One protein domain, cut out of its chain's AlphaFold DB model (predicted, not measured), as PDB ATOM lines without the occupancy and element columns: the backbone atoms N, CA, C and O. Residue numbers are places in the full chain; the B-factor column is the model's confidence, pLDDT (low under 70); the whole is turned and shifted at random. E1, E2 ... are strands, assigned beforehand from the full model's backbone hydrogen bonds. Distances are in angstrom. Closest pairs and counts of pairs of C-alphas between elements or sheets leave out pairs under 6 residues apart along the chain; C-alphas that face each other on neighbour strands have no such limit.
ATOM      1  N   PRO A   7      40.287 -59.272  16.927       56.19
ATOM      2  CA  PRO A   7      40.967 -59.155  18.211       56.19
ATOM      3  C   PRO A   7      41.825 -57.892  18.217       56.19
ATOM      4  O   PRO A   7      42.794 -57.779  17.465       56.19
ATOM      5  N   SER A   8      41.446 -56.925  19.044       65.00
ATOM      6  CA  SER A   8      42.148 -55.659  19.171       65.00
ATOM      7  C   SER A   8      42.202 -55.272  20.642       65.00
ATOM      8  O   SER A   8      41.348 -55.664  21.436       65.00
ATOM      9  N   GLN A   9      43.214 -54.494  21.014       74.81
ATOM     10  CA  GLN A   9      43.279 -53.897  22.347       74.81
ATOM     11  C   GLN A   9      42.298 -52.726  22.501       74.81
ATOM     12  O   GLN A   9      42.333 -52.041  23.517       74.81
ATOM     13  N   SER A  10      41.452 -52.468  21.504       83.12
ATOM     14  CA  SER A  10      40.511 -51.363  21.494       83.12
ATOM     15  C   SER A  10      39.080 -51.861  21.565       83.12
ATOM     16  O   SER A  10      38.685 -52.782  20.851       83.12
ATOM     17  N   ARG A  11      38.284 -51.223  22.418       86.88
ATOM     18  CA  ARG A  11      36.842 -51.452  22.496       86.88
ATOM     19  C   ARG A  11      36.119 -50.123  22.460       86.88
ATOM     20  O   ARG A  11      36.629 -49.106  22.923       86.88
ATOM     21  N   LEU A  12      34.930 -50.149  21.889       88.81
ATOM     22  CA  LEU A  12      34.018 -49.024  21.868       88.81
ATOM     23  C   LEU A  12      32.652 -49.574  22.239       88.81
ATOM     24  O   LEU A  12      32.177 -50.481  21.569       88.81
ATOM     25  N   SER A  13      32.026 -49.025  23.265       93.56
ATOM     26  CA  SER A  13      30.739 -49.493  23.759       93.56
ATOM     27  C   SER A  13      29.802 -48.324  24.001       93.56
ATOM     28  O   SER A  13      30.231 -47.194  24.225       93.56
ATOM     29  N   THR A  14      28.507 -48.601  23.950       96.75
ATOM     30  CA  THR A  14      27.466 -47.677  24.395       96.75
ATOM     31  C   THR A  14      26.625 -48.344  25.465       96.75
ATOM     32  O   THR A  14      26.406 -49.560  25.414       96.75
ATOM     33  N   ARG A  15      26.165 -47.560  26.437       97.88
ATOM     34  CA  ARG A  15      25.271 -48.069  27.468       97.88
ATOM     35  C   ARG A  15      23.853 -48.146  26.913       97.88
ATOM     36  O   ARG A  15      23.346 -47.206  26.306       97.88
ATOM     37  N   ILE A  16      23.248 -49.316  27.057       98.25
ATOM     38  CA  ILE A  16      21.870 -49.599  26.657       98.25
ATOM     39  C   ILE A  16      20.908 -49.217  27.775       98.25
ATOM     40  O   ILE A  16      19.815 -48.723  27.494       98.25
ATOM     41  N   SER A  17      21.296 -49.484  29.019       98.12
ATOM     42  CA  SER A  17      20.538 -49.087  30.196       98.12
ATOM     43  C   SER A  17      21.375 -49.141  31.461       98.12
ATOM     44  O   SER A  17      22.255 -49.992  31.575       98.12
ATOM     45  N   ILE A  18      20.985 -48.334  32.439       97.00
ATOM     46  CA  ILE A  18      21.368 -48.441  33.841       97.00
ATOM     47  C   ILE A  18      20.122 -48.694  34.694       97.00
ATOM     48  O   ILE A  18      19.022 -48.223  34.386       97.00
ATOM     49  N   ARG A  19      20.278 -49.434  35.789       96.75
ATOM     50  CA  ARG A  19      19.313 -49.450  36.890       96.75
ATOM     51  C   ARG A  19      20.010 -49.435  38.234       96.75
ATOM     52  O   ARG A  19      21.040 -50.076  38.401       96.75
ATOM     53  N   TRP A  20      19.370 -48.788  39.196       95.81
ATOM     54  CA  TRP A  20      19.654 -48.952  40.616       95.81
ATOM     55  C   TRP A  20      18.759 -50.062  41.147       95.81
ATOM     56  O   TRP A  20      17.544 -49.968  41.012       95.81
ATOM     57  N   VAL A  21      19.297 -51.139  41.708       94.56
ATOM     58  CA  VAL A  21      18.462 -52.282  42.120       94.56
ATOM     59  C   VAL A  21      17.592 -51.887  43.328       94.56
ATOM     60  O   VAL A  21      18.115 -51.302  44.276       94.56
ATOM     61  N   PRO A  22      16.271 -52.190  43.348       95.31
ATOM     62  CA  PRO A  22      15.473 -52.984  42.397       95.31
ATOM     63  C   PRO A  22      14.655 -52.156  41.382       95.31
ATOM     64  O   PRO A  22      13.678 -52.657  40.820       95.31
ATOM     65  N   GLU A  23      14.989 -50.887  41.182       96.44
ATOM     66  CA  GLU A  23      14.263 -49.973  40.300       96.44
ATOM     67  C   GLU A  23      14.298 -50.430  38.824       96.44
ATOM     68  O   GLU A  23      15.179 -51.196  38.405       96.44
ATOM     69  N   PRO A  24      13.317 -49.999  38.005       97.75
ATOM     70  CA  PRO A  24      13.324 -50.263  36.570       97.75
ATOM     71  C   PRO A  24      14.551 -49.669  35.870       97.75
ATOM     72  O   PRO A  24      15.033 -48.600  36.237       97.75
ATOM     73  N   ALA A  25      15.008 -50.339  34.813       97.69
ATOM     74  CA  ALA A  25      16.088 -49.836  33.974       97.69
ATOM     75  C   ALA A  25      15.655 -48.649  33.112       97.69
ATOM     76  O   ALA A  25      14.528 -48.601  32.613       97.69
ATOM     77  N   PHE A  26      16.578 -47.712  32.920       97.44
ATOM     78  CA  PHE A  26      16.408 -46.513  32.110       97.44
ATOM     79  C   PHE A  26      17.719 -46.156  31.394       97.44
ATOM     80  O   PHE A  26      18.767 -46.724  31.684       97.44
ATOM     81  N   GLU A  27      17.664 -45.232  30.433       97.25
ATOM     82  CA  GLU A  27      18.860 -44.681  29.785       97.25
ATOM     83  C   GLU A  27      18.616 -43.231  29.365       97.25
ATOM     84  O   GLU A  27      18.079 -42.955  28.284       97.25
ATOM     85  N   ASN A  28      18.987 -42.299  30.239       96.81
ATOM     86  CA  ASN A  28      18.821 -40.866  30.018       96.81
ATOM     87  C   ASN A  28      20.016 -40.219  29.308       96.81
ATOM     88  O   ASN A  28      19.910 -39.051  28.940       96.81
ATOM     89  N   THR A  29      21.111 -40.948  29.068       97.62
ATOM     90  CA  THR A  29      22.310 -40.383  28.443       97.62
ATOM     91  C   THR A  29      22.672 -41.080  27.134       97.62
ATOM     92  O   THR A  29      22.358 -42.250  26.899       97.62
ATOM     93  N   ASP A  30      23.334 -40.343  26.249       97.38
ATOM     94  CA  ASP A  30      24.100 -40.906  25.143       97.38
ATOM     95  C   ASP A  30      25.501 -41.236  25.670       97.38
ATOM     96  O   ASP A  30      26.436 -40.443  25.564       97.38
ATOM     97  N   THR A  31      25.616 -42.400  26.314       96.56
ATOM     98  CA  THR A  31      26.877 -42.864  26.907       96.56
ATOM     99  C   THR A  31      27.739 -43.579  25.877       96.56
ATOM    100  O   THR A  31      27.279 -44.514  25.209       96.56
ATOM    101  N   ILE A  32      29.008 -43.186  25.793       94.56
ATOM    102  CA  ILE A  32      30.040 -43.869  25.015       94.56
ATOM    103  C   ILE A  32      31.244 -44.136  25.911       94.56
ATOM    104  O   ILE A  32      31.794 -43.217  26.508       94.56
ATOM    105  N   VAL A  33      31.700 -45.388  25.913       92.75
ATOM    106  CA  VAL A  33      32.967 -45.790  26.522       92.75
ATOM    107  C   VAL A  33      33.914 -46.258  25.431       92.75
ATOM    108  O   VAL A  33      33.573 -47.133  24.636       92.75
ATOM    109  N   MET A  34      35.116 -45.698  25.389       89.88
ATOM    110  CA  MET A  34      36.194 -46.163  24.523       89.88
ATOM    111  C   MET A  34      37.359 -46.621  25.385       89.88
ATOM    112  O   MET A  34      37.796 -45.878  26.256       89.88
ATOM    113  N   SER A  35      37.902 -47.803  25.114       88.12
ATOM    114  CA  SER A  35      39.146 -48.264  25.725       88.12
ATOM    115  C   SER A  35      40.198 -48.600  24.681       88.12
ATOM    116  O   SER A  35      39.883 -49.024  23.568       88.12
ATOM    117  N   VAL A  36      41.459 -48.362  25.033       86.62
ATOM    118  CA  VAL A  36      42.641 -48.692  24.234       86.62
ATOM    119  C   VAL A  36      43.713 -49.213  25.183       86.62
ATOM    120  O   VAL A  36      44.205 -48.487  26.046       86.62
ATOM    121  N   ALA A  37      44.079 -50.482  25.016       84.12
ATOM    122  CA  ALA A  37      44.932 -51.216  25.940       84.12
ATOM    123  C   ALA A  37      44.398 -51.121  27.382       84.12
ATOM    124  O   ALA A  37      43.291 -51.577  27.656       84.12
ATOM    125  N   GLY A  38      45.179 -50.547  28.298       85.56
ATOM    126  CA  GLY A  38      44.806 -50.371  29.701       85.56
ATOM    127  C   GLY A  38      44.097 -49.055  30.015       85.56
ATOM    128  O   GLY A  38      43.880 -48.790  31.186       85.56
ATOM    129  N   TRP A  39      43.766 -48.219  29.027       87.62
ATOM    130  CA  TRP A  39      43.153 -46.902  29.245       87.62
ATOM    131  C   TRP A  39      41.711 -46.862  28.759       87.62
ATOM    132  O   TRP A  39      41.365 -47.560  27.804       87.62
ATOM    133  N   TYR A  40      40.888 -46.013  29.370       90.25
ATOM    134  CA  TYR A  40      39.511 -45.780  28.953       90.25
ATOM    135  C   TYR A  40      39.087 -44.310  29.073       90.25
ATOM    136  O   TYR A  40      39.695 -43.521  29.794       90.25
ATOM    137  N   VAL A  41      38.026 -43.974  28.341       90.94
ATOM    138  CA  VAL A  41      37.249 -42.736  28.443       90.94
ATOM    139  C   VAL A  41      35.776 -43.130  28.466       90.94
ATOM    140  O   VAL A  41      35.324 -43.788  27.529       90.94
ATOM    141  N   ASP A  42      35.050 -42.731  29.505       93.50
ATOM    142  CA  ASP A  42      33.591 -42.800  29.636       93.50
ATOM    143  C   ASP A  42      33.033 -41.378  29.512       93.50
ATOM    144  O   ASP A  42      33.373 -40.491  30.297       93.50
ATOM    145  N   LEU A  43      32.212 -41.141  28.492       94.44
ATOM    146  CA  LEU A  43      31.525 -39.875  28.286       94.44
ATOM    147  C   LEU A  43      30.018 -40.103  28.274       94.44
ATOM    148  O   LEU A  43      29.496 -40.812  27.408       94.44
ATOM    149  N   ARG A  44      29.323 -39.421  29.183       96.25
ATOM    150  CA  ARG A  44      27.869 -39.450  29.337       96.25
ATOM    151  C   ARG A  44      27.312 -38.060  29.070       96.25
ATOM    152  O   ARG A  44      27.582 -37.117  29.813       96.25
ATOM    153  N   VAL A  45      26.527 -37.942  28.006       96.44
ATOM    154  CA  VAL A  45      25.842 -36.697  27.633       96.44
ATOM    155  C   VAL A  45      24.353 -36.863  27.892       96.44
ATOM    156  O   VAL A  45      23.769 -37.839  27.427       96.44
ATOM    157  N   ASP A  46      23.731 -35.946  28.629       96.31
ATOM    158  CA  ASP A  46      22.285 -35.991  28.862       96.31
ATOM    159  C   ASP A  46      21.518 -35.822  27.541       96.31
ATOM    160  O   ASP A  46      21.773 -34.900  26.766       96.31
ATOM    161  N   LYS A  47      20.557 -36.714  27.276       95.38
ATOM    162  CA  LYS A  47      19.803 -36.721  26.010       95.38
ATOM    163  C   LYS A  47      18.886 -35.514  25.836       95.38
ATOM    164  O   LYS A  47      18.470 -35.231  24.713       95.38
ATOM    165  N   ILE A  48      18.489 -34.863  26.928       96.56
ATOM    166  CA  ILE A  48      17.526 -33.762  26.902       96.56
ATOM    167  C   ILE A  48      18.263 -32.432  26.797       96.56
ATOM    168  O   ILE A  48      17.928 -31.627  25.927       96.56
ATOM    169  N   SER A  49      19.234 -32.183  27.677       96.75
ATOM    170  CA  SER A  49      19.949 -30.906  27.714       96.75
ATOM    171  C   SER A  49      21.142 -30.857  26.760       96.75
ATOM    172  O   SER A  49      21.476 -29.783  26.264       96.75
ATOM    173  N   GLY A  50      21.753 -32.007  26.459       94.00
ATOM    174  CA  GLY A  50      23.010 -32.084  25.717       94.00
ATOM    175  C   GLY A  50      24.241 -31.714  26.552       94.00
ATOM    176  O   GLY A  50      25.339 -31.630  25.999       94.00
ATOM    177  N   ASP A  51      24.077 -31.495  27.857       95.06
ATOM    178  CA  ASP A  51      25.182 -31.214  28.770       95.06
ATOM    179  C   ASP A  51      25.907 -32.505  29.177       95.06
ATOM    180  O   ASP A  51      25.372 -33.613  29.075       95.06
ATOM    181  N   ILE A  52      27.136 -32.363  29.674       93.62
ATOM    182  CA  ILE A  52      27.884 -33.480  30.259       93.62
ATOM    183  C   ILE A  52      27.229 -33.861  31.593       93.62
ATOM    184  O   ILE A  52      27.257 -33.077  32.541       93.62
ATOM    185  N   ASP A  53      26.687 -35.078  31.675       93.25
ATOM    186  CA  ASP A  53      26.201 -35.673  32.927       93.25
ATOM    187  C   ASP A  53      27.372 -36.203  33.768       93.25
ATOM    188  O   ASP A  53      27.455 -35.990  34.984       93.25
ATOM    189  N   TRP A  54      28.303 -36.889  33.101       92.88
ATOM    190  CA  TRP A  54      29.535 -37.388  33.696       92.88
ATOM    191  C   TRP A  54      30.578 -37.648  32.611       92.88
ATOM    192  O   TRP A  54      30.263 -38.210  31.562       92.88
ATOM    193  N   ALA A  55      31.820 -37.254  32.862       92.12
ATOM    194  CA  ALA A  55      32.960 -37.652  32.054       92.12
ATOM    195  C   ALA A  55      34.061 -38.191  32.965       92.12
ATOM    196  O   ALA A  55      34.457 -37.511  33.915       92.12
ATOM    197  N   ILE A  56      34.544 -39.391  32.652       91.62
ATOM    198  CA  ILE A  56      35.578 -40.101  33.402       91.62
ATOM    199  C   ILE A  56      36.640 -40.582  32.416       91.62
ATOM    200  O   ILE A  56      36.326 -41.018  31.308       91.62
ATOM    201  N   ALA A  57      37.907 -40.513  32.795       89.88
ATOM    202  CA  ALA A  57      38.968 -41.171  32.046       89.88
ATOM    203  C   ALA A  57      40.043 -41.683  32.990       89.88
ATOM    204  O   ALA A  57      40.343 -41.052  34.004       89.88
ATOM    205  N   GLY A  58      40.650 -42.803  32.618       89.75
ATOM    206  CA  GLY A  58      41.626 -43.440  33.478       89.75
ATOM    207  C   GLY A  58      42.087 -44.799  33.002       89.75
ATOM    208  O   GLY A  58      42.026 -45.115  31.809       89.75
ATOM    209  N   GLN A  59      42.550 -45.612  33.943       89.56
ATOM    210  CA  GLN A  59      42.992 -46.971  33.693       89.56
ATOM    211  C   GLN A  59      41.882 -47.986  33.937       89.56
ATOM    212  O   GLN A  59      41.157 -47.949  34.928       89.56
ATOM    213  N   ARG A  60      41.787 -48.935  33.009       89.69
ATOM    214  CA  ARG A  60      40.970 -50.135  33.099       89.69
ATOM    215  C   ARG A  60      41.872 -51.289  33.519       89.69
ATOM    216  O   ARG A  60      42.647 -51.802  32.708       89.69
ATOM    217  N   VAL A  61      41.735 -51.723  34.764       87.75
ATOM    218  CA  VAL A  61      42.536 -52.797  35.357       87.75
ATOM    219  C   VAL A  61      41.666 -54.040  35.496       87.75
ATOM    220  O   VAL A  61      40.647 -54.019  36.177       87.75
ATOM    221  N   VAL A  62      42.043 -55.126  34.824       86.50
ATOM    222  CA  VAL A  62      41.380 -56.429  34.991       86.50
ATOM    223  C   VAL A  62      42.034 -57.144  36.167       86.50
ATOM    224  O   VAL A  62      43.259 -57.135  36.266       86.50
ATOM    225  N   ASP A  63      41.233 -57.738  37.048       85.06
ATOM    226  CA  ASP A  63      41.745 -58.504  38.183       85.06
ATOM    227  C   ASP A  63      42.457 -59.783  37.692       85.06
ATOM    228  O   ASP A  63      41.919 -60.555  36.892       85.06
ATOM    229  N   ASP A  64      43.687 -60.003  38.170       85.00
ATOM    230  CA  ASP A  64      44.521 -61.150  37.790       85.00
ATOM    231  C   ASP A  64      43.947 -62.494  38.280       85.00
ATOM    232  O   ASP A  64      44.210 -63.542  37.682       85.00
ATOM    233  N   ALA A  65      43.192 -62.487  39.381       89.31
ATOM    234  CA  ALA A  65      42.573 -63.669  39.973       89.31
ATOM    235  C   ALA A  65      41.168 -63.948  39.415       89.31
ATOM    236  O   ALA A  65      40.729 -65.101  39.438       89.31
ATOM    237  N   ASP A  66      40.471 -62.927  38.908       87.00
ATOM    238  CA  ASP A  66      39.127 -63.047  38.338       87.00
ATOM    239  C   ASP A  66      38.924 -62.098  37.149       87.00
ATOM    240  O   ASP A  66      38.580 -60.929  37.303       87.00
ATOM    241  N   SER A  67      39.030 -62.632  35.931       86.44
ATOM    242  CA  SER A  67      38.908 -61.845  34.699       86.44
ATOM    243  C   SER A  67      37.537 -61.189  34.479       86.44
ATOM    244  O   SER A  67      37.399 -60.389  33.552       86.44
ATOM    245  N   SER A  68      36.512 -61.560  35.255       87.94
ATOM    246  CA  SER A  68      35.199 -60.901  35.213       87.94
ATOM    247  C   SER A  68      35.177 -59.591  35.998       87.94
ATOM    248  O   SER A  68      34.332 -58.739  35.729       87.94
ATOM    249  N   ARG A  69      36.112 -59.406  36.933       89.00
ATOM    250  CA  ARG A  69      36.219 -58.210  37.759       89.00
ATOM    251  C   ARG A  69      37.139 -57.195  37.105       89.00
ATOM    252  O   ARG A  69      38.268 -57.497  36.715       89.00
ATOM    253  N   VAL A  70      36.636 -55.978  36.984       88.69
ATOM    254  CA  VAL A  70      37.339 -54.870  36.349       88.69
ATOM    255  C   VAL A  70      37.237 -53.661  37.259       88.69
ATOM    256  O   VAL A  70      36.147 -53.307  37.701       88.69
ATOM    257  N   SER A  71      38.379 -53.045  37.529       87.75
ATOM    258  CA  SER A  71      38.477 -51.796  38.269       87.75
ATOM    259  C   SER A  71      38.793 -50.650  37.319       87.75
ATOM    260  O   SER A  71      39.621 -50.792  36.412       87.75
ATOM    261  N   PHE A  72      38.155 -49.513  37.553       88.50
ATOM    262  CA  PHE A  72      38.320 -48.296  36.777       88.50
ATOM    263  C   PHE A  72      38.838 -47.189  37.691       88.50
ATOM    264  O   PHE A  72      38.221 -46.872  38.703       88.50
ATOM    265  N   THR A  73      40.004 -46.634  37.367       89.00
ATOM    266  CA  THR A  73      40.562 -45.480  38.085       89.00
ATOM    267  C   THR A  73      40.059 -44.174  37.476       89.00
ATOM    268  O   THR A  73      39.676 -44.141  36.304       89.00
ATOM    269  N   HIS A  74      40.010 -43.116  38.287       88.88
ATOM    270  CA  HIS A  74      39.424 -41.822  37.928       88.88
ATOM    271  C   HIS A  74      40.514 -40.738  37.848       88.88
ATOM    272  O   HIS A  74      40.547 -39.794  38.634       88.88
ATOM    273  N   GLU A  75      41.445 -40.849  36.898       86.56
ATOM    274  CA  GLU A  75      42.467 -39.819  36.655       86.56
ATOM    275  C   GLU A  75      41.862 -38.496  36.169       86.56
ATOM    276  O   GLU A  75      42.427 -37.426  36.414       86.56
ATOM    277  N   LEU A  76      40.724 -38.573  35.480       86.00
ATOM    278  CA  LEU A  76      39.814 -37.467  35.224       86.00
ATOM    279  C   LEU A  76      38.415 -37.847  35.679       86.00
ATOM    280  O   LEU A  76      37.938 -38.931  35.352       86.00
ATOM    281  N   ASP A  77      37.742 -36.914  36.343       88.81
ATOM    282  CA  ASP A  77      36.347 -37.049  36.733       88.81
ATOM    283  C   ASP A  77      35.689 -35.663  36.768       88.81
ATOM    284  O   ASP A  77      36.087 -34.791  37.545       88.81
ATOM    285  N   SER A  78      34.663 -35.443  35.942       89.00
ATOM    286  CA  SER A  78      33.939 -34.164  35.882       89.00
ATOM    287  C   SER A  78      33.188 -33.813  37.173       89.00
ATOM    288  O   SER A  78      32.738 -32.680  37.337       89.00
ATOM    289  N   ARG A  79      33.036 -34.771  38.092       86.56
ATOM    290  CA  ARG A  79      32.440 -34.607  39.423       86.56
ATOM    291  C   ARG A  79      33.502 -34.452  40.520       86.56
ATOM    292  O   ARG A  79      33.144 -34.377  41.693       86.56
ATOM    293  N   ASN A  80      34.785 -34.350  40.151       80.69
ATOM    294  CA  ASN A  80      35.942 -34.222  41.046       80.69
ATOM    295  C   ASN A  80      36.123 -35.400  42.025       80.69
ATOM    296  O   ASN A  80      36.589 -35.207  43.148       80.69
ATOM    297  N   SER A  81      35.760 -36.622  41.619       79.38
ATOM    298  CA  SER A  81      35.921 -37.838  42.430       79.38
ATOM    299  C   SER A  81      37.184 -38.628  42.054       79.38
ATOM    300  O   SER A  81      37.127 -39.787  41.671       79.38
ATOM    301  N   PHE A  82      38.355 -37.994  42.157       76.81
ATOM    302  CA  PHE A  82      39.621 -38.587  41.694       76.81
ATOM    303  C   PHE A  82      40.120 -39.774  42.537       76.81
ATOM    304  O   PHE A  82      40.883 -40.603  42.049       76.81
ATOM    305  N   ASP A  83      39.693 -39.859  43.801       72.19
ATOM    306  CA  ASP A  83      40.047 -40.960  44.707       72.19
ATOM    307  C   ASP A  83      39.089 -42.162  44.584       72.19
ATOM    308  O   ASP A  83      39.256 -43.163  45.288       72.19
ATOM    309  N   ALA A  84      38.067 -42.069  43.726       68.88
ATOM    310  CA  ALA A  84      37.144 -43.166  43.482       68.88
ATOM    311  C   ALA A  84      37.791 -44.240  42.595       68.88
ATOM    312  O   ALA A  84      38.517 -43.954  41.640       68.88
ATOM    313  N   VAL A  85      37.516 -45.498  42.936       71.25
ATOM    314  CA  VAL A  85      37.800 -46.654  42.087       71.25
ATOM    315  C   VAL A  85      36.521 -47.460  42.010       71.25
ATOM    316  O   VAL A  85      36.123 -48.089  42.995       71.25
ATOM    317  N   ASP A  86      35.901 -47.453  40.839       76.50
ATOM    318  CA  ASP A  86      34.699 -48.233  40.589       76.50
ATOM    319  C   ASP A  86      35.107 -49.663  40.213       76.50
ATOM    320  O   ASP A  86      35.996 -49.881  39.384       76.50
ATOM    321  N   CYS A  87      34.497 -50.659  40.861       83.12
ATOM    322  CA  CYS A  87      34.738 -52.074  40.581       83.12
ATOM    323  C   CYS A  87      33.452 -52.723  40.069       83.12
ATOM    324  O   CYS A  87      32.482 -52.874  40.813       83.12
ATOM    325  N   GLY A  88      33.478 -53.133  38.803       88.19
ATOM    326  CA  GLY A  88      32.383 -53.816  38.128       88.19
ATOM    327  C   GLY A  88      32.699 -55.291  37.891       88.19
ATOM    328  O   GLY A  88      33.837 -55.672  37.603       88.19
ATOM    329  N   THR A  89      31.681 -56.142  37.988       93.94
ATOM    330  CA  THR A  89      31.727 -57.547  37.560       93.94
ATOM    331  C   THR A  89      30.948 -57.705  36.261       93.94
ATOM    332  O   THR A  89      29.764 -57.372  36.206       93.94
ATOM    333  N   PHE A  90      31.598 -58.237  35.228       93.75
ATOM    334  CA  PHE A  90      31.056 -58.348  33.876       93.75
ATOM    335  C   PHE A  90      30.644 -59.781  33.539       93.75
ATOM    336  O   PHE A  90      31.350 -60.747  33.828       93.75
ATOM    337  N   SER A  91      29.508 -59.919  32.859       95.25
ATOM    338  CA  SER A  91      29.019 -61.194  32.335       95.25
ATOM    339  C   SER A  91      28.323 -61.004  30.991       95.25
ATOM    340  O   SER A  91      27.562 -60.059  30.817       95.25
ATOM    341  N   ALA A  92      28.551 -61.914  30.046       94.88
ATOM    342  CA  ALA A  92      27.910 -61.841  28.736       94.88
ATOM    343  C   ALA A  92      26.414 -62.196  28.822       94.88
ATOM    344  O   ALA A  92      26.027 -63.184  29.458       94.88
ATOM    345  N   LEU A  93      25.574 -61.430  28.131       95.62
ATOM    346  CA  LEU A  93      24.149 -61.696  27.964       95.62
ATOM    347  C   LEU A  93      23.873 -62.527  26.696       95.62
ATOM    348  O   LEU A  93      24.626 -62.464  25.722       95.62
ATOM    349  N   PRO A  94      22.751 -63.276  26.633       96.00
ATOM    350  CA  PRO A  94      22.425 -64.126  25.479       96.00
ATOM    351  C   PRO A  94      22.280 -63.390  24.139       96.00
ATOM    352  O   PRO A  94      22.338 -64.016  23.083       96.00
ATOM    353  N   ASN A  95      22.042 -62.078  24.168       93.12
ATOM    354  CA  ASN A  95      21.912 -61.233  22.983       93.12
ATOM    355  C   ASN A  95      23.258 -60.668  22.484       93.12
ATOM    356  O   ASN A  95      23.259 -59.968  21.473       93.12
ATOM    357  N   GLY A  96      24.372 -60.980  23.158       92.81
ATOM    358  CA  GLY A  96      25.713 -60.491  22.833       92.81
ATOM    359  C   GLY A  96      26.079 -59.143  23.460       92.81
ATOM    360  O   GLY A  96      27.163 -58.645  23.180       92.81
ATOM    361  N   ASP A  97      25.198 -58.557  24.275       96.38
ATOM    362  CA  ASP A  97      25.535 -57.412  25.126       96.38
ATOM    363  C   ASP A  97      26.240 -57.910  26.411       96.38
ATOM    364  O   ASP A  97      26.151 -59.088  26.758       96.38
ATOM    365  N   ASP A  98      26.911 -57.023  27.142       96.19
ATOM    366  CA  ASP A  98      27.521 -57.313  28.441       96.19
ATOM    367  C   ASP A  98      26.668 -56.735  29.578       96.19
ATOM    368  O   ASP A  98      26.127 -55.637  29.473       96.19
ATOM    369  N   LEU A  99      26.556 -57.472  30.679       97.38
ATOM    370  CA  LEU A  99      25.975 -57.021  31.938       97.38
ATOM    371  C   LEU A  99      27.097 -56.737  32.927       97.38
ATOM    372  O   LEU A  99      27.818 -57.656  33.322       97.38
ATOM    373  N   GLU A 100      27.187 -55.488  33.350       96.56
ATOM    374  CA  GLU A 100      28.026 -55.043  34.449       96.56
ATOM    375  C   GLU A 100      27.191 -54.915  35.722       96.56
ATOM    376  O   GLU A 100      26.066 -54.413  35.694       96.56
ATOM    377  N   LYS A 101      27.751 -55.360  36.847       96.06
ATOM    378  CA  LYS A 101      27.187 -55.148  38.181       96.06
ATOM    379  C   LYS A 101      28.237 -54.602  39.124       96.06
ATOM    380  O   LYS A 101      29.364 -55.095  39.121       96.06
ATOM    381  N   GLY A 102      27.839 -53.686  39.987       92.44
ATOM    382  CA  GLY A 102      28.716 -53.137  41.009       92.44
ATOM    383  C   GLY A 102      27.939 -52.353  42.052       92.44
ATOM    384  O   GLY A 102      26.707 -52.380  42.097       92.44
ATOM    385  N   GLU A 103      28.683 -51.642  42.886       89.81
ATOM    386  CA  GLU A 103      28.157 -50.705  43.869       89.81
ATOM    387  C   GLU A 103      28.883 -49.373  43.697       89.81
ATOM    388  O   GLU A 103      30.110 -49.349  43.615       89.81
ATOM    389  N   MET A 104      28.141 -48.267  43.652       86.38
ATOM    390  CA  MET A 104      28.728 -46.924  43.597       86.38
ATOM    391  C   MET A 104      27.831 -45.893  44.303       86.38
ATOM    392  O   MET A 104      26.649 -46.170  44.547       86.38
ATOM    393  N   PRO A 105      28.351 -44.700  44.657       86.38
ATOM    394  CA  PRO A 105      27.535 -43.613  45.188       86.38
ATOM    395  C   PRO A 105      26.438 -43.177  44.207       86.38
ATOM    396  O   PRO A 105      26.705 -42.773  43.075       86.38
ATOM    397  N   ARG A 106      25.184 -43.187  44.663       88.75
ATOM    398  CA  ARG A 106      24.028 -42.748  43.878       88.75
ATOM    399  C   ARG A 106      23.853 -41.230  43.954       88.75
ATOM    400  O   ARG A 106      23.125 -40.714  44.802       88.75
ATOM    401  N   ALA A 107      24.557 -40.515  43.079       83.50
ATOM    402  CA  ALA A 107      24.666 -39.053  43.107       83.50
ATOM    403  C   ALA A 107      23.335 -38.288  42.915       83.50
ATOM    404  O   ALA A 107      23.260 -37.118  43.285       83.50
ATOM    405  N   ASP A 108      22.284 -38.917  42.373       83.88
ATOM    406  CA  ASP A 108      20.948 -38.314  42.237       83.88
ATOM    407  C   ASP A 108      20.163 -38.249  43.558       83.88
ATOM    408  O   ASP A 108      19.148 -37.552  43.637       83.88
ATOM    409  N   LEU A 109      20.622 -38.933  44.614       87.75
ATOM    410  CA  LEU A 109      19.979 -38.919  45.927       87.75
ATOM    411  C   LEU A 109      20.737 -38.050  46.946       87.75
ATOM    412  O   LEU A 109      21.969 -38.016  46.951       87.75
ATOM    413  N   PRO A 110      20.025 -37.384  47.882       89.94
ATOM    414  CA  PRO A 110      20.662 -36.621  48.950       89.94
ATOM    415  C   PRO A 110      21.647 -37.468  49.764       89.94
ATOM    416  O   PRO A 110      21.282 -38.507  50.313       89.94
ATOM    417  N   GLY A 111      22.886 -36.988  49.877       86.69
ATOM    418  CA  GLY A 111      23.951 -37.670  50.616       86.69
ATOM    419  C   GLY A 111      24.641 -38.807  49.855       86.69
ATOM    420  O   GLY A 111      25.469 -39.478  50.461       86.69
ATOM    421  N   SER A 112      24.324 -39.010  48.571       88.31
ATOM    422  CA  SER A 112      24.975 -39.971  47.668       88.31
ATOM    423  C   SER A 112      25.193 -41.362  48.284       88.31
ATOM    424  O   SER A 112      26.330 -41.838  48.331       88.31
ATOM    425  N   PRO A 113      24.138 -42.018  48.808       90.81
ATOM    426  CA  PRO A 113      24.279 -43.335  49.418       90.81
ATOM    427  C   PRO A 113      24.847 -44.339  48.409       90.81
ATOM    428  O   PRO A 113      24.521 -44.281  47.223       90.81
ATOM    429  N   ILE A 114      25.669 -45.275  48.886       89.75
ATOM    430  CA  ILE A 114      26.111 -46.410  48.069       89.75
ATOM    431  C   ILE A 114      24.887 -47.240  47.680       89.75
ATOM    432  O   ILE A 114      24.059 -47.564  48.535       89.75
ATOM    433  N   ALA A 115      24.776 -47.565  46.396       91.44
ATOM    434  CA  ALA A 115      23.704 -48.385  45.854       91.44
ATOM    435  C   ALA A 115      24.251 -49.404  44.851       91.44
ATOM    436  O   ALA A 115      25.194 -49.121  44.109       91.44
ATOM    437  N   GLU A 116      23.614 -50.574  44.808       94.81
ATOM    438  CA  GLU A 116      23.851 -51.577  43.774       94.81
ATOM    439  C   GLU A 116      23.317 -51.080  42.429       94.81
ATOM    440  O   GLU A 116      22.170 -50.619  42.326       94.81
ATOM    441  N   TYR A 117      24.128 -51.228  41.387       95.00
ATOM    442  CA  TYR A 117      23.740 -50.914  40.023       95.00
ATOM    443  C   TYR A 117      23.879 -52.123  39.106       95.00
ATOM    444  O   TYR A 117      24.662 -53.047  39.339       95.00
ATOM    445  N   GLU A 118      23.123 -52.077  38.017       97.50
ATOM    446  CA  GLU A 118      23.376 -52.906  36.851       97.50
ATOM    447  C   GLU A 118      23.376 -52.046  35.590       97.50
ATOM    448  O   GLU A 118      22.434 -51.281  35.355       97.50
ATOM    449  N   GLU A 119      24.404 -52.208  34.767       97.50
ATOM    450  CA  GLU A 119      24.525 -51.560  33.465       97.50
ATOM    451  C   GLU A 119      24.572 -52.611  32.357       97.50
ATOM    452  O   GLU A 119      25.227 -53.646  32.472       97.50
ATOM    453  N   VAL A 120      23.847 -52.357  31.269       98.12
ATOM    454  CA  VAL A 120      23.882 -53.188  30.064       98.12
ATOM    455  C   VAL A 120      24.657 -52.442  28.996       98.12
ATOM    456  O   VAL A 120      24.285 -51.331  28.618       98.12
ATOM    457  N   TRP A 121      25.704 -53.065  28.478       97.50
ATOM    458  CA  TRP A 121      26.648 -52.477  27.543       97.50
ATOM    459  C   TRP A 121      26.596 -53.185  26.199       97.50
ATOM    460  O   TRP A 121      26.638 -54.409  26.119       97.50
ATOM    461  N   ARG A 122      26.557 -52.408  25.119       96.62
ATOM    462  CA  ARG A 122      26.666 -52.929  23.759       96.62
ATOM    463  C   ARG A 122      27.987 -52.532  23.145       96.62
ATOM    464  O   ARG A 122      28.247 -51.339  22.978       96.62
ATOM    465  N   GLU A 123      28.762 -53.521  22.715       92.62
ATOM    466  CA  GLU A 123      29.951 -53.275  21.908       92.62
ATOM    467  C   GLU A 123      29.548 -52.741  20.519       92.62
ATOM    468  O   GLU A 123      28.718 -53.303  19.797       92.62
ATOM    469  N   LEU A 124      30.133 -51.607  20.150       89.50
ATOM    470  CA  LEU A 124      29.984 -50.956  18.862       89.50
ATOM    471  C   LEU A 124      31.065 -51.439  17.895       89.50
ATOM    472  O   LEU A 124      32.208 -51.719  18.255       89.50
ATOM    473  N   LYS A 125      30.707 -51.485  16.613       83.00
ATOM    474  CA  LYS A 125      31.652 -51.839  15.555       83.00
ATOM    475  C   LYS A 125      32.473 -50.636  15.138       83.00
ATOM    476  O   LYS A 125      31.909 -49.583  14.809       83.00
ATOM    477  N   PHE A 126      33.784 -50.829  15.056       74.88
ATOM    478  CA  PHE A 126      34.647 -49.877  14.376       74.88
ATOM    479  C   PHE A 126      34.257 -49.821  12.898       74.88
ATOM    480  O   PHE A 126      34.096 -50.848  12.238       74.88
ATOM    481  N   GLN A 127      34.041 -48.609  12.395       72.38
ATOM    482  CA  GLN A 127      33.795 -48.394  10.973       72.38
ATOM    483  C   GLN A 127      35.127 -48.378  10.233       72.38
ATOM    484  O   GLN A 127      36.135 -47.903  10.764       72.38
ATOM    485  N   GLU A 128      35.117 -48.877   9.002       71.81
ATOM    486  CA  GLU A 128      36.273 -48.806   8.120       71.81
ATOM    487  C   GLU A 128      36.611 -47.341   7.818       71.81
ATOM    488  O   GLU A 128      35.737 -46.537   7.482       71.81
ATOM    489  N   GLY A 129      37.880 -46.981   8.002       68.44
ATOM    490  CA  GLY A 129      38.376 -45.652   7.662       68.44
ATOM    491  C   GLY A 129      38.660 -45.523   6.161       68.44
ATOM    492  O   GLY A 129      38.715 -46.525   5.451       68.44
ATOM    493  N   PRO A 130      38.930 -44.303   5.663       74.00
ATOM    494  CA  PRO A 130      39.325 -44.089   4.266       74.00
ATOM    495  C   PRO A 130      40.618 -44.829   3.878       74.00
ATOM    496  O   PRO A 130      40.856 -45.068   2.700       74.00
ATOM    497  N   GLU A 131      41.422 -45.225   4.868       75.69
ATOM    498  CA  GLU A 131      42.663 -45.986   4.692       75.69
ATOM    499  C   GLU A 131      42.438 -47.490   4.446       75.69
ATOM    500  O   GLU A 131      43.403 -48.250   4.339       75.69
ATOM    501  N   GLY A 132      41.184 -47.946   4.383       70.88
ATOM    502  CA  GLY A 132      40.816 -49.336   4.126       70.88
ATOM    503  C   GLY A 132      40.642 -50.203   5.382       70.88
ATOM    504  O   GLY A 132      40.669 -49.715   6.519       70.88
ATOM    505  N   PRO A 133      40.439 -51.518   5.203       68.94
ATOM    506  CA  PRO A 133      40.078 -52.412   6.291       68.94
ATOM    507  C   PRO A 133      41.309 -52.752   7.132       68.94
ATOM    508  O   PRO A 133      42.387 -53.014   6.601       68.94
ATOM    509  N   ASN A 134      41.138 -52.802   8.456       66.50
ATOM    510  CA  ASN A 134      42.190 -53.130   9.431       66.50
ATOM    511  C   ASN A 134      43.420 -52.193   9.431       66.50
ATOM    512  O   ASN A 134      44.470 -52.570   9.946       66.50
ATOM    513  N   THR A 135      43.314 -50.981   8.878       65.06
ATOM    514  CA  THR A 135      44.398 -49.973   8.881       65.06
ATOM    515  C   THR A 135      44.175 -48.846   9.890       65.06
ATOM    516  O   THR A 135      45.071 -48.038  10.133       65.06
ATOM    517  N   GLY A 136      42.990 -48.796  10.508       65.62
ATOM    518  CA  GLY A 136      42.699 -47.890  11.610       65.62
ATOM    519  C   GLY A 136      43.579 -48.204  12.815       65.62
ATOM    520  O   GLY A 136      43.735 -49.359  13.205       65.62
ATOM    521  N   VAL A 137      44.143 -47.164  13.412       67.94
ATOM    522  CA  VAL A 137      44.911 -47.270  14.648       67.94
ATOM    523  C   VAL A 137      44.162 -46.474  15.715       67.94
ATOM    524  O   VAL A 137      43.527 -45.459  15.420       67.94
ATOM    525  N   SER A 138      44.185 -46.969  16.946       74.38
ATOM    526  CA  SER A 138      43.575 -46.324  18.104       74.38
ATOM    527  C   SER A 138      44.675 -45.894  19.058       74.38
ATOM    528  O   SER A 138      45.634 -46.631  19.284       74.38
ATOM    529  N   TRP A 139      44.536 -44.702  19.622       72.88
ATOM    530  CA  TRP A 139      45.520 -44.132  20.528       72.88
ATOM    531  C   TRP A 139      44.805 -43.431  21.668       72.88
ATOM    532  O   TRP A 139      43.709 -42.904  21.486       72.88
ATOM    533  N   VAL A 140      45.470 -43.389  22.814       72.94
ATOM    534  CA  VAL A 140      45.188 -42.434  23.879       72.94
ATOM    535  C   VAL A 140      46.369 -41.477  23.912       72.94
ATOM    536  O   VAL A 140      47.524 -41.902  23.942       72.94
ATOM    537  N   LEU A 141      46.070 -40.186  23.832       73.56
ATOM    538  CA  LEU A 141      47.038 -39.128  24.073       73.56
ATOM    539  C   LEU A 141      46.831 -38.649  25.503       73.56
ATOM    540  O   LEU A 141      45.698 -38.434  25.911       73.56
ATOM    541  N   GLU A 142      47.922 -38.502  26.240       72.19
ATOM    542  CA  GLU A 142      47.935 -37.913  27.573       72.19
ATOM    543  C   GLU A 142      48.887 -36.713  27.541       72.19
ATOM    544  O   GLU A 142      49.993 -36.797  26.991       72.19
ATOM    545  N   SER A 143      48.468 -35.583  28.109       70.81
ATOM    546  CA  SER A 143      49.364 -34.447  28.302       70.81
ATOM    547  C   SER A 143      50.352 -34.769  29.426       70.81
ATOM    548  O   SER A 143      49.983 -35.187  30.520       70.81
ATOM    549  N   LYS A 144      51.645 -34.565  29.170       66.62
ATOM    550  CA  LYS A 144      52.671 -34.705  30.205       66.62
ATOM    551  C   LYS A 144      53.000 -33.332  30.765       66.62
ATOM    552  O   LYS A 144      53.570 -32.501  30.057       66.62
ATOM    553  N   GLN A 145      52.673 -33.096  32.030       64.06
ATOM    554  CA  GLN A 145      53.126 -31.887  32.706       64.06
ATOM    555  C   GLN A 145      54.624 -31.947  33.017       64.06
ATOM    556  O   GLN A 145      55.206 -33.023  33.198       64.06
ATOM    557  N   ARG A 146      55.256 -30.770  33.080       70.94
ATOM    558  CA  ARG A 146      56.595 -30.653  33.665       70.94
ATOM    559  C   ARG A 146      56.514 -30.973  35.166       70.94
ATOM    560  O   ARG A 146      55.481 -30.687  35.767       70.94
ATOM    561  N   PRO A 147      57.570 -31.537  35.773       67.50
ATOM    562  CA  PRO A 147      57.626 -31.685  37.224       67.50
ATOM    563  C   PRO A 147      57.413 -30.321  37.893       67.50
ATOM    564  O   PRO A 147      58.051 -29.351  37.481       67.50
ATOM    565  N   LEU A 148      56.514 -30.262  38.876       69.88
ATOM    566  CA  LEU A 148      56.302 -29.079  39.710       69.88
ATOM    567  C   LEU A 148      57.352 -29.039  40.821       69.88
ATOM    568  O   LEU A 148      57.745 -30.086  41.346       69.88
ATOM    569  N   GLU A 149      57.818 -27.841  41.160       78.56
ATOM    570  CA  GLU A 149      58.678 -27.639  42.328       78.56
ATOM    571  C   GLU A 149      57.849 -27.625  43.626       78.56
ATOM    572  O   GLU A 149      56.627 -27.467  43.615       78.56
ATOM    573  N   GLU A 150      58.502 -27.829  44.774       68.12
ATOM    574  CA  GLU A 150      57.828 -27.856  46.077       68.12
ATOM    575  C   GLU A 150      57.121 -26.514  46.354       68.12
ATOM    576  O   GLU A 150      57.760 -25.464  46.422       68.12
ATOM    577  N   GLY A 151      55.792 -26.552  46.509       73.81
ATOM    578  CA  GLY A 151      54.951 -25.370  46.735       73.81
ATOM    579  C   GLY A 151      54.382 -24.716  45.468       73.81
ATOM    580  O   GLY A 151      53.702 -23.698  45.579       73.81
ATOM    581  N   GLU A 152      54.634 -25.276  44.282       74.50
ATOM    582  CA  GLU A 152      54.032 -24.817  43.028       74.50
ATOM    583  C   GLU A 152      52.656 -25.477  42.817       74.50
ATOM    584  O   GLU A 152      52.541 -26.699  42.730       74.50
ATOM    585  N   GLU A 153      51.600 -24.666  42.725       62.66
ATOM    586  CA  GLU A 153      50.280 -25.103  42.261       62.66
ATOM    587  C   GLU A 153      50.193 -24.884  40.745       62.66
ATOM    588  O   GLU A 153      50.494 -23.797  40.250       62.66
ATOM    589  N   ALA A 154      49.770 -25.904  39.997       62.25
ATOM    590  CA  ALA A 154      49.493 -25.773  38.572       62.25
ATOM    591  C   ALA A 154      48.147 -26.392  38.218       62.25
ATOM    592  O   ALA A 154      47.749 -27.428  38.747       62.25
ATOM    593  N   GLU A 155      47.466 -25.757  37.272       56.53
ATOM    594  CA  GLU A 155      46.275 -26.308  36.646       56.53
ATOM    595  C   GLU A 155      46.676 -27.493  35.756       56.53
ATOM    596  O   GLU A 155      47.554 -27.373  34.895       56.53
ATOM    597  N   VAL A 156      46.075 -28.661  35.998       53.12
ATOM    598  CA  VAL A 156      46.331 -29.885  35.231       53.12
ATOM    599  C   VAL A 156      45.277 -30.052  34.153       53.12
ATOM    600  O   VAL A 156      44.210 -30.604  34.392       53.12
ATOM    601  N   GLU A 157      45.595 -29.617  32.936       52.22
ATOM    602  CA  GLU A 157      44.774 -29.922  31.768       52.22
ATOM    603  C   GLU A 157      45.220 -31.264  31.167       52.22
ATOM    604  O   GLU A 157      46.325 -31.371  30.622       52.22
ATOM    605  N   ARG A 158      44.377 -32.301  31.274       53.97
ATOM    606  CA  ARG A 158      44.552 -33.571  30.550       53.97
ATOM    607  C   ARG A 158      43.540 -33.660  29.418       53.97
ATOM    608  O   ARG A 158      42.346 -33.482  29.629       53.97
ATOM    609  N   THR A 159      44.014 -33.975  28.217       53.81
ATOM    610  CA  THR A 159      43.159 -34.145  27.038       53.81
ATOM    611  C   THR A 159      43.227 -35.583  26.568       53.81
ATOM    612  O   THR A 159      44.284 -36.023  26.134       53.81
ATOM    613  N   PHE A 160      42.094 -36.283  26.582       55.22
ATOM    614  CA  PHE A 160      41.958 -37.596  25.962       55.22
ATOM    615  C   PHE A 160      41.280 -37.435  24.598       55.22
ATOM    616  O   PHE A 160      40.180 -36.894  24.503       55.22
ATOM    617  N   LEU A 161      41.932 -37.897  23.527       57.41
ATOM    618  CA  LEU A 161      41.389 -37.837  22.167       57.41
ATOM    619  C   LEU A 161      41.083 -39.245  21.650       57.41
ATOM    620  O   LEU A 161      41.997 -40.023  21.387       57.41
ATOM    621  N   GLY A 162      39.803 -39.545  21.437       53.72
ATOM    622  CA  GLY A 162      39.359 -40.714  20.680       53.72
ATOM    623  C   GLY A 162      38.901 -40.320  19.283       53.72
ATOM    624  O   GLY A 162      38.014 -39.482  19.135       53.72
ATOM    625  N   ARG A 163      39.480 -40.917  18.233       59.25
ATOM    626  CA  ARG A 163      39.026 -40.689  16.853       59.25
ATOM    627  C   ARG A 163      38.080 -41.803  16.416       59.25
ATOM    628  O   ARG A 163      38.488 -42.955  16.297       59.25
ATOM    629  N   ARG A 164      36.847 -41.428  16.072       52.12
ATOM    630  CA  ARG A 164      35.878 -42.280  15.373       52.12
ATOM    631  C   ARG A 164      35.627 -41.731  13.973       52.12
ATOM    632  O   ARG A 164      35.462 -40.528  13.800       52.12
ATOM    633  N   PHE A 165      35.540 -42.615  12.986       47.00
ATOM    634  CA  PHE A 165      34.919 -42.292  11.706       47.00
ATOM    635  C   PHE A 165      33.446 -42.695  11.768       47.00
ATOM    636  O   PHE A 165      33.121 -43.843  12.072       47.00
ATOM    637  N   ILE A 166      32.553 -41.739  11.530       44.59
ATOM    638  CA  ILE A 166      31.127 -41.993  11.333       44.59
ATOM    639  C   ILE A 166      30.863 -41.682   9.868       44.59
ATOM    640  O   ILE A 166      31.007 -40.534   9.456       44.59
ATOM    641  N   TYR A 167      30.529 -42.701   9.079       39.06
ATOM    642  CA  TYR A 167      30.051 -42.474   7.722       39.06
ATOM    643  C   TYR A 167      28.576 -42.074   7.807       39.06
ATOM    644  O   TYR A 167      27.695 -42.903   8.038       39.06
ATOM    645  N   ASP A 168      28.327 -40.776   7.692       40.47
ATOM    646  CA  ASP A 168      27.031 -40.222   7.325       40.47
ATOM    647  C   ASP A 168      26.796 -40.605   5.858       40.47
ATOM    648  O   ASP A 168      27.490 -40.119   4.973       40.47
ATOM    649  N   GLY A 169      25.877 -41.532   5.594       44.31
ATOM    650  CA  GLY A 169      25.507 -41.955   4.240       44.31
ATOM    651  C   GLY A 169      24.751 -40.896   3.426       44.31
ATOM    652  O   GLY A 169      23.786 -41.258   2.751       44.31
ATOM    653  N   ARG A 170      25.143 -39.623   3.505       37.25
ATOM    654  CA  ARG A 170      24.653 -38.517   2.673       37.25
ATOM    655  C   ARG A 170      25.684 -38.092   1.638       37.25
ATOM    656  O   ARG A 170      26.882 -37.997   1.977       37.25
TER     657      ARG A 170
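This is residues 7 to 170 of the 170 residues of the protein "Protein HRI1" of Aspergillus kawachii (strain NBRC 4308) (UniProt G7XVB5). Eight strands, E1 to E8, make a closed barrel, and from it a long tail, residues 124 to 170, runs out and folds back, its tip at residues 147 to 153 sticking out. Round the ring the strands follow chain order as a meander, each the antiparallel neighbour of the one before, and E8 closes on E1. The printed part has 164 residues, no named helix and the class all strand, with 69 residues, under half, in named elements. It is compact, with a radius of gyration of the C-alphas of 17.4 A and spans of 53 by 47 by 42 A.

In the barrel, E1, residues 10 to 20, has E2, residues 29 to 36, on one side and E8, residues 114 to 123, on the other side; N 13 and O 33 are 2.8 A apart, N 16 and O 120 also 2.8 A, both within hydrogen-bond range. E2 and E3, residues 39 to 46, form a hairpin, with N 32 and O 43 at 2.9 A. E4, residues 52 to 62, has staggered pairing, with E3 over residues 52 to 59, N 40 and O 58 at 2.8 A, and with E5, residues 69 to 73, over residues 60 to 62, N 61 and O 71 at 2.8 A. E6, residues 85 to 92, forms hairpins with E5, N 70 and O 88 at 2.9 A, and with E7, residues 98 to 105, N 89 and O 101 at 2.8 A. E7 and E8 form a hairpin, with N 100 and O 119 at 2.8 A.

E1 begins at C-alpha 10 (40.511, -51.363, 21.494), bends by 63 degrees at residue 16 and spans 28.4 A. E4, 27.0 A, bends by 62 degrees at residue 59. E8, 27.3 A, ends at C-alpha 123 (29.951, -53.275, 21.908).

The C-alphas farthest apart, of Glu 150 and Arg 170, are 55.7 A from each other. The printed part has no cut, and the link E5 to E6 is long. Confidence is under 70 for 32 residues, among them 153 to 170.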